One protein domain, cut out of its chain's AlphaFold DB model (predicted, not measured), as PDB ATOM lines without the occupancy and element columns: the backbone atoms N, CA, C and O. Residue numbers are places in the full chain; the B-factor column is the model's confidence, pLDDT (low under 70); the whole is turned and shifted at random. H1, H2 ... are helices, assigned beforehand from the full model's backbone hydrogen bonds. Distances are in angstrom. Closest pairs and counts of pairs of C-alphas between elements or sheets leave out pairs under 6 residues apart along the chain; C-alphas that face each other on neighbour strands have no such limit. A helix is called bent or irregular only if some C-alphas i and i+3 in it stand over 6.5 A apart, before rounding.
ATOM      1  N   LEU A   7     -17.908  -2.123 101.452       80.00
ATOM      2  CA  LEU A   7     -16.750  -2.320 100.575       80.00
ATOM      3  C   LEU A   7     -15.976  -3.579 100.967       80.00
ATOM      4  O   LEU A   7     -15.605  -4.357 100.094       80.00
ATOM      5  N   ALA A   8     -15.770  -3.806 102.266       77.19
ATOM      6  CA  ALA A   8     -15.136  -5.022 102.752       77.19
ATOM      7  C   ALA A   8     -15.962  -6.263 102.382       77.19
ATOM      8  O   ALA A   8     -15.401  -7.204 101.848       77.19
ATOM      9  N   SER A   9     -17.285  -6.265 102.547       71.38
ATOM     10  CA  SER A   9     -18.098  -7.428 102.172       71.38
ATOM     11  C   SER A   9     -18.265  -7.621 100.661       71.38
ATOM     12  O   SER A   9     -18.470  -8.746 100.240       71.38
ATOM     13  N   SER A  10     -18.172  -6.572  99.834       71.12
ATOM     14  CA  SER A  10     -18.318  -6.702  98.368       71.12
ATOM     15  C   SER A  10     -17.001  -7.022  97.650       71.12
ATOM     16  O   SER A  10     -17.014  -7.678  96.613       71.12
ATOM     17  N   PHE A  11     -15.864  -6.534  98.165       72.50
ATOM     18  CA  PHE A  11     -14.536  -6.741  97.566       72.50
ATOM     19  C   PHE A  11     -13.701  -7.813  98.286       72.50
ATOM     20  O   PHE A  11     -12.880  -8.457  97.637       72.50
ATOM     21  N   LEU A  12     -13.890  -8.011  99.600       69.62
ATOM     22  CA  LEU A  12     -13.278  -9.091 100.395       69.62
ATOM     23  C   LEU A  12     -14.294 -10.202 100.711       69.62
ATOM     24  O   LEU A  12     -14.217 -10.828 101.768       69.62
ATOM     25  N   ASP A  13     -15.213 -10.490  99.785       71.62
ATOM     26  CA  ASP A  13     -15.942 -11.764  99.786       71.62
ATOM     27  C   ASP A  13     -14.984 -12.871  99.317       71.62
ATOM     28  O   ASP A  13     -14.985 -13.330  98.170       71.62
ATOM     29  N   VAL A  14     -14.045 -13.208 100.205       70.19
ATOM     30  CA  VAL A  14     -12.995 -14.202  99.967       70.19
ATOM     31  C   VAL A  14     -13.621 -15.558  99.638       70.19
ATOM     32  O   VAL A  14     -13.052 -16.302  98.844       70.19
ATOM     33  N   ASP A  15     -14.815 -15.840 100.158       70.19
ATOM     34  CA  ASP A  15     -15.580 -17.049  99.867       70.19
ATOM     35  C   ASP A  15     -16.096 -17.070  98.417       70.19
ATOM     36  O   ASP A  15     -15.892 -18.062  97.711       70.19
ATOM     37  N   ALA A  16     -16.671 -15.972  97.911       70.50
ATOM     38  CA  ALA A  16     -17.074 -15.874  96.500       70.50
ATOM     39  C   ALA A  16     -15.868 -15.889  95.534       70.50
ATOM     40  O   ALA A  16     -15.921 -16.482  94.447       70.50
ATOM     41  N   MET A  17     -14.749 -15.279  95.932       68.25
ATOM     42  CA  MET A  17     -13.504 -15.305  95.160       68.25
ATOM     43  C   MET A  17     -12.899 -16.719  95.119       68.25
ATOM     44  O   MET A  17     -12.520 -17.198  94.051       68.25
ATOM     45  N   LEU A  18     -12.869 -17.430  96.250       71.00
ATOM     46  CA  LEU A  18     -12.409 -18.822  96.336       71.00
ATOM     47  C   LEU A  18     -13.327 -19.798  95.602       71.00
ATOM     48  O   LEU A  18     -12.829 -20.782  95.061       71.00
ATOM     49  N   ALA A  19     -14.631 -19.528  95.535       74.06
ATOM     50  CA  ALA A  19     -15.573 -20.357  94.787       74.06
ATOM     51  C   ALA A  19     -15.386 -20.242  93.263       74.06
ATOM     52  O   ALA A  19     -15.554 -21.227  92.546       74.06
ATOM     53  N   THR A  20     -15.000 -19.066  92.760       72.69
ATOM     54  CA  THR A  20     -14.836 -18.802  91.315       72.69
ATOM     55  C   THR A  20     -13.419 -19.063  90.799       72.69
ATOM     56  O   THR A  20     -13.234 -19.368  89.618       72.69
ATOM     57  N   LEU A  21     -12.410 -19.012  91.675       74.44
ATOM     58  CA  LEU A  21     -11.015 -19.337  91.365       74.44
ATOM     59  C   LEU A  21     -10.800 -20.710  90.699       74.44
ATOM     60  O   LEU A  21     -10.130 -20.743  89.665       74.44
ATOM     61  N   PRO A  22     -11.318 -21.840  91.221       75.44
ATOM     62  CA  PRO A  22     -11.050 -23.157  90.644       75.44
ATOM     63  C   PRO A  22     -11.667 -23.308  89.252       75.44
ATOM     64  O   PRO A  22     -11.060 -23.926  88.379       75.44
ATOM     65  N   GLU A  23     -12.831 -22.705  89.020       77.69
ATOM     66  CA  GLU A  23     -13.519 -22.762  87.733       77.69
ATOM     67  C   GLU A  23     -12.803 -21.893  86.684       77.69
ATOM     68  O   GLU A  23     -12.459 -22.373  85.602       77.69
ATOM     69  N   MET A  24     -12.464 -20.646  87.028       78.88
ATOM     70  CA  MET A  24     -11.689 -19.753  86.157       78.88
ATOM     71  C   MET A  24     -10.296 -20.307  85.848       78.88
ATOM     72  O   MET A  24      -9.825 -20.179  84.717       78.88
ATOM     73  N   LEU A  25      -9.635 -20.942  86.819       78.31
ATOM     74  CA  LEU A  25      -8.330 -21.562  86.604       78.31
ATOM     75  C   LEU A  25      -8.457 -22.791  85.697       78.31
ATOM     76  O   LEU A  25      -7.684 -22.922  84.754       78.31
ATOM     77  N   ALA A  26      -9.445 -23.659  85.927       78.88
ATOM     78  CA  ALA A  26      -9.654 -24.843  85.101       78.88
ATOM     79  C   ALA A  26      -9.965 -24.471  83.643       78.88
ATOM     80  O   ALA A  26      -9.285 -24.946  82.732       78.88
ATOM     81  N   TYR A  27     -10.924 -23.572  83.402       83.31
ATOM     82  CA  TYR A  27     -11.271 -23.151  82.041       83.31
ATOM     83  C   TYR A  27     -10.208 -22.246  81.414       83.31
ATOM     84  O   TYR A  27      -9.866 -22.418  80.242       83.31
ATOM     85  N   GLY A  28      -9.655 -21.305  82.179       85.31
ATOM     86  CA  GLY A  28      -8.642 -20.368  81.702       85.31
ATOM     87  C   GLY A  28      -7.353 -21.073  81.294       85.31
ATOM     88  O   GLY A  28      -6.836 -20.821  80.200       85.31
ATOM     89  N   VAL A  29      -6.868 -22.006  82.121       89.81
ATOM     90  CA  VAL A  29      -5.678 -22.807  81.806       89.81
ATOM     91  C   VAL A  29      -5.942 -23.683  80.590       89.81
ATOM     92  O   VAL A  29      -5.142 -23.665  79.657       89.81
ATOM     93  N   TRP A  30      -7.064 -24.407  80.551       90.75
ATOM     94  CA  TRP A  30      -7.322 -25.342  79.455       90.75
ATOM     95  C   TRP A  30      -7.513 -24.635  78.110       90.75
ATOM     96  O   TRP A  30      -6.920 -25.036  77.108       90.75
ATOM     97  N   ASN A  31      -8.257 -23.527  78.090       91.75
ATOM     98  CA  ASN A  31      -8.460 -22.734  76.882       91.75
ATOM     99  C   ASN A  31      -7.147 -22.109  76.384       91.75
ATOM    100  O   ASN A  31      -6.835 -22.183  75.196       91.75
ATOM    101  N   THR A  32      -6.342 -21.548  77.290       93.06
ATOM    102  CA  THR A  32      -5.038 -20.967  76.933       93.06
ATOM    103  C   THR A  32      -4.086 -22.033  76.401       93.06
ATOM    104  O   THR A  32      -3.402 -21.795  75.408       93.06
ATOM    105  N   LEU A  33      -4.064 -23.219  77.016       94.56
ATOM    106  CA  LEU A  33      -3.199 -24.320  76.599       94.56
ATOM    107  C   LEU A  33      -3.555 -24.807  75.192       94.56
ATOM    108  O   LEU A  33      -2.667 -24.971  74.358       94.56
ATOM    109  N   ILE A  34      -4.848 -24.994  74.914       94.19
ATOM    110  CA  ILE A  34      -5.328 -25.418  73.594       94.19
ATOM    111  C   ILE A  34      -4.997 -24.353  72.547       94.19
ATOM    112  O   ILE A  34      -4.418 -24.676  71.509       94.19
ATOM    113  N   LEU A  35      -5.303 -23.082  72.826       92.75
ATOM    114  CA  LEU A  35      -5.000 -21.977  71.914       92.75
ATOM    115  C   LEU A  35      -3.497 -21.871  71.641       92.75
ATOM    116  O   LEU A  35      -3.094 -21.760  70.484       92.75
ATOM    117  N   ALA A  36      -2.663 -21.963  72.678       94.31
ATOM    118  CA  ALA A  36      -1.212 -21.923  72.543       94.31
ATOM    119  C   ALA A  36      -0.679 -23.118  71.744       94.31
ATOM    120  O   ALA A  36       0.158 -22.931  70.859       94.31
ATOM    121  N   ALA A  37      -1.169 -24.332  72.007       96.12
ATOM    122  CA  ALA A  37      -0.751 -25.537  71.297       96.12
ATOM    123  C   ALA A  37      -1.101 -25.459  69.805       96.12
ATOM    124  O   ALA A  37      -0.236 -25.675  68.955       96.12
ATOM    125  N   VAL A  38      -2.338 -25.077  69.484       95.69
ATOM    126  CA  VAL A  38      -2.811 -24.919  68.103       95.69
ATOM    127  C   VAL A  38      -2.036 -23.809  67.389       95.69
ATOM    128  O   VAL A  38      -1.505 -24.033  66.300       95.69
ATOM    129  N   ALA A  39      -1.898 -22.635  68.012       91.06
ATOM    130  CA  ALA A  39      -1.154 -21.516  67.440       91.06
ATOM    131  C   ALA A  39       0.322 -21.866  67.202       91.06
ATOM    132  O   ALA A  39       0.868 -21.552  66.144       91.06
ATOM    133  N   THR A  40       0.958 -22.564  68.147       92.19
ATOM    134  CA  THR A  40       2.352 -23.004  68.015       92.19
ATOM    135  C   THR A  40       2.489 -24.037  66.908       92.19
ATOM    136  O   THR A  40       3.408 -23.934  66.104       92.19
ATOM    137  N   PHE A  41       1.575 -24.999  66.807       96.19
ATOM    138  CA  PHE A  41       1.617 -26.023  65.767       96.19
ATOM    139  C   PHE A  41       1.519 -25.411  64.362       96.19
ATOM    140  O   PHE A  41       2.419 -25.594  63.537       96.19
ATOM    141  N   PHE A  42       0.485 -24.606  64.109       92.31
ATOM    142  CA  PHE A  42       0.312 -23.943  62.814       92.31
ATOM    143  C   PHE A  42       1.414 -22.915  62.531       92.31
ATOM    144  O   PHE A  42       1.960 -22.886  61.426       92.31
ATOM    145  N   GLY A  43       1.796 -22.116  63.531       88.44
ATOM    146  CA  GLY A  43       2.883 -21.144  63.420       88.44
ATOM    147  C   GLY A  43       4.227 -21.802  63.103       88.44
ATOM    148  O   GLY A  43       4.978 -21.291  62.275       88.44
ATOM    149  N   THR A  44       4.500 -22.971  63.687       89.75
ATOM    150  CA  THR A  44       5.728 -23.736  63.433       89.75
ATOM    151  C   THR A  44       5.734 -24.324  62.030       89.75
ATOM    152  O   THR A  44       6.749 -24.213  61.352       89.75
ATOM    153  N   ILE A  45       4.623 -24.891  61.548       92.88
ATOM    154  CA  ILE A  45       4.541 -25.432  60.180       92.88
ATOM    155  C   ILE A  45       4.783 -24.327  59.148       92.88
ATOM    156  O   ILE A  45       5.638 -24.469  58.271       92.88
ATOM    157  N   ILE A  46       4.073 -23.204  59.271       86.12
ATOM    158  CA  ILE A  46       4.202 -22.079  58.339       86.12
ATOM    159  C   ILE A  46       5.607 -21.465  58.436       86.12
ATOM    160  O   ILE A  46       6.263 -21.242  57.417       86.12
ATOM    161  N   GLY A  47       6.099 -21.242  59.658       84.81
ATOM    162  CA  GLY A  47       7.438 -20.715  59.911       84.81
ATOM    163  C   GLY A  47       8.544 -21.616  59.362       84.81
ATOM    164  O   GLY A  47       9.507 -21.115  58.785       84.81
ATOM    165  N   LEU A  48       8.384 -22.938  59.465       85.94
ATOM    166  CA  LEU A  48       9.324 -23.916  58.928       85.94
ATOM    167  C   LEU A  48       9.381 -23.852  57.397       85.94
ATOM    168  O   LEU A  48      10.471 -23.771  56.834       85.94
ATOM    169  N   VAL A  49       8.231 -23.815  56.717       84.38
ATOM    170  CA  VAL A  49       8.173 -23.689  55.248       84.38
ATOM    171  C   VAL A  49       8.838 -22.390  54.776       84.38
ATOM    172  O   VAL A  49       9.634 -22.398  53.833       84.38
ATOM    173  N   LEU A  50       8.576 -21.275  55.460       79.56
ATOM    174  CA  LEU A  50       9.168 -19.976  55.128       79.56
ATOM    175  C   LEU A  50      10.672 -19.914  55.399       79.56
ATOM    176  O   LEU A  50      11.409 -19.316  54.607       79.56
ATOM    177  N   ALA A  51      11.128 -20.535  56.489       78.25
ATOM    178  CA  ALA A  51      12.543 -20.655  56.819       78.25
ATOM    179  C   ALA A  51      13.285 -21.473  55.753       78.25
ATOM    180  O   ALA A  51      14.342 -21.048  55.281       78.25
ATOM    181  N   LEU A  52      12.697 -22.587  55.305       77.06
ATOM    182  CA  LEU A  52      13.237 -23.409  54.219       77.06
ATOM    183  C   LEU A  52      13.304 -22.632  52.895       77.06
ATOM    184  O   LEU A  52      14.327 -22.676  52.209       77.06
ATOM    185  N   MET A  53      12.276 -21.841  52.567       71.19
ATOM    186  CA  MET A  53      12.320 -20.930  51.415       71.19
ATOM    187  C   MET A  53      13.443 -19.883  51.537       71.19
ATOM    188  O   MET A  53      14.129 -19.602  50.554       71.19
ATOM    189  N   GLY A  54      13.688 -19.343  52.736       64.88
ATOM    190  CA  GLY A  54      14.728 -18.336  52.990       64.88
ATOM    191  C   GLY A  54      16.177 -18.855  52.944       64.88
ATOM    192  O   GLY A  54      17.111 -18.067  52.722       64.88
ATOM    193  N   VAL A  55      16.376 -20.165  53.127       68.31
ATOM    194  CA  VAL A  55      17.678 -20.845  52.978       68.31
ATOM    195  C   VAL A  55      18.093 -20.956  51.505       68.31
ATOM    196  O   VAL A  55      19.288 -20.993  51.208       68.31
ATOM    197  N   SER A  56      17.142 -20.919  50.566       54.84
ATOM    198  CA  SER A  56      17.442 -20.970  49.133       54.84
ATOM    199  C   SER A  56      18.158 -19.702  48.633       54.84
ATOM    200  O   SER A  56      17.862 -18.578  49.036       54.84
ATOM    201  N   ARG A  57      19.131 -19.882  47.728       58.09
ATOM    202  CA  ARG A  57      20.161 -18.897  47.321       58.09
ATOM    203  C   ARG A  57      19.632 -17.670  46.547       58.09
ATOM    204  O   ARG A  57      20.395 -16.746  46.272       58.09
ATOM    205  N   SER A  58      18.343 -17.637  46.205       59.25
ATOM    206  CA  SER A  58      17.693 -16.546  45.461       59.25
ATOM    207  C   SER A  58      17.334 -15.362  46.372       59.25
ATOM    208  O   SER A  58      16.516 -15.489  47.286       59.25
ATOM    209  N   ARG A  59      17.902 -14.174  46.095       60.97
ATOM    210  CA  ARG A  59      17.606 -12.919  46.825       60.97
ATOM    211  C   ARG A  59      16.108 -12.583  46.853       60.97
ATOM    212  O   ARG A  59      15.646 -12.023  47.843       60.97
ATOM    213  N   THR A  60      15.356 -12.952  45.816       67.25
ATOM    214  CA  THR A  60      13.918 -12.663  45.694       67.25
ATOM    215  C   THR A  60      13.079 -13.482  46.674       67.25
ATOM    216  O   THR A  60      12.215 -12.930  47.348       67.25
ATOM    217  N   ILE A  61      13.371 -14.778  46.821       64.38
ATOM    218  CA  ILE A  61      12.642 -15.660  47.751       64.38
ATOM    219  C   ILE A  61      12.954 -15.268  49.199       64.38
ATOM    220  O   ILE A  61      12.062 -15.209  50.043       64.38
ATOM    221  N   ARG A  62      14.208 -14.888  49.476       67.88
ATOM    222  CA  ARG A  62      14.613 -14.392  50.795       67.88
ATOM    223  C   ARG A  62      13.916 -13.081  51.169       67.88
ATOM    224  O   ARG A  62      13.567 -12.908  52.334       67.88
ATOM    225  N   LEU A  63      13.706 -12.172  50.214       69.56
ATOM    226  CA  LEU A  63      12.977 -10.925  50.457       69.56
ATOM    227  C   LEU A  63      11.499 -11.200  50.769       69.56
ATOM    228  O   LEU A  63      10.971 -10.631  51.718       69.56
ATOM    229  N   LEU A  64      10.862 -12.116  50.035       71.25
ATOM    230  CA  LEU A  64       9.456 -12.474  50.239       71.25
ATOM    231  C   LEU A  64       9.222 -13.165  51.594       71.25
ATOM    232  O   LEU A  64       8.340 -12.750  52.346       71.25
ATOM    233  N   SER A  65      10.067 -14.138  51.963       70.31
ATOM    234  CA  SER A  65      10.030 -14.757  53.299       70.31
ATOM    235  C   SER A  65      10.280 -13.736  54.411       70.31
ATOM    236  O   SER A  65       9.692 -13.840  55.489       70.31
ATOM    237  N   ARG A  66      11.136 -12.736  54.164       71.38
ATOM    238  CA  ARG A  66      11.451 -11.694  55.146       71.38
ATOM    239  C   ARG A  66      10.302 -10.718  55.334       71.38
ATOM    240  O   ARG A  66       9.978 -10.455  56.477       71.38
ATOM    241  N   ILE A  67       9.657 -10.264  54.258       76.88
ATOM    242  CA  ILE A  67       8.464  -9.409  54.342       76.88
ATOM    243  C   ILE A  67       7.363 -10.134  55.114       76.88
ATOM    244  O   ILE A  67       6.824  -9.569  56.055       76.88
ATOM    245  N   TYR A  68       7.077 -11.398  54.788       73.50
ATOM    246  CA  TYR A  68       6.070 -12.162  55.526       73.50
ATOM    247  C   TYR A  68       6.442 -12.295  57.012       73.50
ATOM    248  O   TYR A  68       5.625 -12.030  57.887       73.50
ATOM    249  N   THR A  69       7.689 -12.647  57.329       78.88
ATOM    250  CA  THR A  69       8.120 -12.816  58.726       78.88
ATOM    251  C   THR A  69       8.142 -11.489  59.496       78.88
ATOM    252  O   THR A  69       7.729 -11.473  60.653       78.88
ATOM    253  N   ASP A  70       8.572 -10.383  58.878       74.75
ATOM    254  CA  ASP A  70       8.544  -9.037  59.478       74.75
ATOM    255  C   ASP A  70       7.116  -8.556  59.699       74.75
ATOM    256  O   ASP A  70       6.820  -7.967  60.728       74.75
ATOM    257  N   VAL A  71       6.208  -8.832  58.767       77.69
ATOM    258  CA  VAL A  71       4.795  -8.480  58.897       77.69
ATOM    259  C   VAL A  71       4.169  -9.257  60.055       77.69
ATOM    260  O   VAL A  71       3.541  -8.656  60.911       77.69
ATOM    261  N   PHE A  72       4.399 -10.565  60.174       67.88
ATOM    262  CA  PHE A  72       3.837 -11.356  61.278       67.88
ATOM    263  C   PHE A  72       4.526 -11.126  62.637       67.88
ATOM    264  O   PHE A  72       3.902 -11.349  63.672       67.88
ATOM    265  N   ARG A  73       5.791 -10.681  62.661       71.00
ATOM    266  CA  ARG A  73       6.513 -10.326  63.901       71.00
ATOM    267  C   ARG A  73       6.378  -8.859  64.304       71.00
ATOM    268  O   ARG A  73       6.561  -8.542  65.475       71.00
ATOM    269  N   GLY A  74       6.117  -7.980  63.343       67.12
ATOM    270  CA  GLY A  74       6.100  -6.531  63.502       67.12
ATOM    271  C   GLY A  74       4.707  -5.917  63.418       67.12
ATOM    272  O   GLY A  74       4.517  -4.822  63.944       67.12
ATOM    273  N   LEU A  75       3.717  -6.597  62.820       64.19
ATOM    274  CA  LEU A  75       2.329  -6.159  62.929       64.19
ATOM    275  C   LEU A  75       1.861  -6.383  64.367       64.19
ATOM    276  O   LEU A  75       1.845  -7.521  64.842       64.19
ATOM    277  N   PRO A  76       1.460  -5.313  65.069       64.50
ATOM    278  CA  PRO A  76       0.987  -5.428  66.434       64.50
ATOM    279  C   PRO A  76      -0.207  -6.383  66.491       64.50
ATOM    280  O   PRO A  76      -1.188  -6.183  65.777       64.50
ATOM    281  N   ALA A  77      -0.183  -7.352  67.407       71.00
ATOM    282  CA  ALA A  77      -1.373  -8.137  67.757       71.00
ATOM    283  C   ALA A  77      -2.538  -7.232  68.213       71.00
ATOM    284  O   ALA A  77      -3.708  -7.568  68.052       71.00
ATOM    285  N   ILE A  78      -2.219  -6.031  68.714       67.44
ATOM    286  CA  ILE A  78      -3.201  -4.982  68.996       67.44
ATOM    287  C   ILE A  78      -3.997  -4.597  67.739       67.44
ATOM    288  O   ILE A  78      -5.176  -4.299  67.847       67.44
ATOM    289  N   LEU A  79      -3.384  -4.612  66.552       74.06
ATOM    290  CA  LEU A  79      -3.976  -4.132  65.301       74.06
ATOM    291  C   LEU A  79      -5.035  -5.119  64.794       74.06
ATOM    292  O   LEU A  79      -6.115  -4.704  64.383       74.06
ATOM    293  N   THR A  80      -4.776  -6.423  64.911       69.62
ATOM    294  CA  THR A  80      -5.761  -7.473  64.620       69.62
ATOM    295  C   THR A  80      -6.896  -7.488  65.640       69.62
ATOM    296  O   THR A  80      -8.056  -7.519  65.234       69.62
ATOM    297  N   ILE A  81      -6.600  -7.382  66.941       73.75
ATOM    298  CA  ILE A  81      -7.634  -7.276  67.988       73.75
ATOM    299  C   ILE A  81      -8.495  -6.028  67.773       73.75
ATOM    300  O   ILE A  81      -9.711  -6.084  67.932       73.75
ATOM    301  N   LEU A  82      -7.895  -4.910  67.369       74.88
ATOM    302  CA  LEU A  82      -8.612  -3.664  67.131       74.88
ATOM    303  C   LEU A  82      -9.467  -3.746  65.865       74.88
ATOM    304  O   LEU A  82     -10.607  -3.319  65.913       74.88
ATOM    305  N   ILE A  83      -9.004  -4.369  64.779       73.12
ATOM    306  CA  ILE A  83      -9.827  -4.604  63.576       73.12
ATOM    307  C   ILE A  83     -10.988  -5.571  63.848       73.12
ATOM    308  O   ILE A  83     -12.062  -5.411  63.270       73.12
ATOM    309  N   MET A  84     -10.782  -6.583  64.694       70.19
ATOM    310  CA  MET A  84     -11.788  -7.612  64.980       70.19
ATOM    311  C   MET A  84     -12.783  -7.166  66.063       70.19
ATOM    312  O   MET A  84     -13.972  -7.450  65.955       70.19
ATOM    313  N   GLY A  85     -12.316  -6.428  67.077       73.31
ATOM    314  CA  GLY A  85     -13.130  -5.866  68.159       73.31
ATOM    315  C   GLY A  85     -13.811  -4.544  67.794       73.31
ATOM    316  O   GLY A  85     -14.971  -4.329  68.137       73.31
ATOM    317  N   ARG A  86     -13.134  -3.665  67.045       62.28
ATOM    318  CA  ARG A  86     -13.739  -2.525  66.335       62.28
ATOM    319  C   ARG A  86     -13.904  -2.967  64.889       62.28
ATOM    320  O   ARG A  86     -13.148  -2.533  64.024       62.28
TER     321      ARG A  86
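This is residues 7 to 86 of the 107 residues of the protein "Glutamine ABC transporter" of Arthrobacter crystallopoietes BAB-32 (UniProt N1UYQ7). One long helix, H2, makes the length of a rod; after its last residue the backbone folds back into H3, a helical hairpin closed at that end alone. Short H1 precedes H2, and H4 turns away after H3. The 80 printed residues hold four named helices, H1 to H4 in order, and no named strand: all helix. The whole is extended, radius of gyration of the C-alphas 21.1 A, spanning 67 by 26 by 17 A.

H1, residues 7 to 11, begins at C-alpha 7 (-16.750, -2.320, 100.575). H2, residues 14 to 55, is 56.5 A long, with a kink of 33 degrees near residue 23; it is only just irregular, C-alphas 19 and 22 being 6.7 A apart. H3, residues 59 to 74, measures 21.2 A. H4, residues 77 to 85, measures 12.0 A and ends at C-alpha 85 (-13.130, -5.866, 68.159).

H1 and H2 meet only through their link. Residues 50 to 55 of H2 touch residues 61 to 66 of H3, closest C-alphas Gly 54 and Arg 62, 4.5 A; the tilt is shallow, 10 degrees, opposite ways. H4 is apart from H3 and H2. Every O i to N i+4 pair is within hydrogen-bond range in H1, H3 and H4, and 36 of 38 in H2.

Residues 7 to 46 and 70 to 86 stand free. The three links are tight, and the printed part has no cut. The mean pLDDT of the printed part is 76.8; residues 54 to 63 are among those under 70.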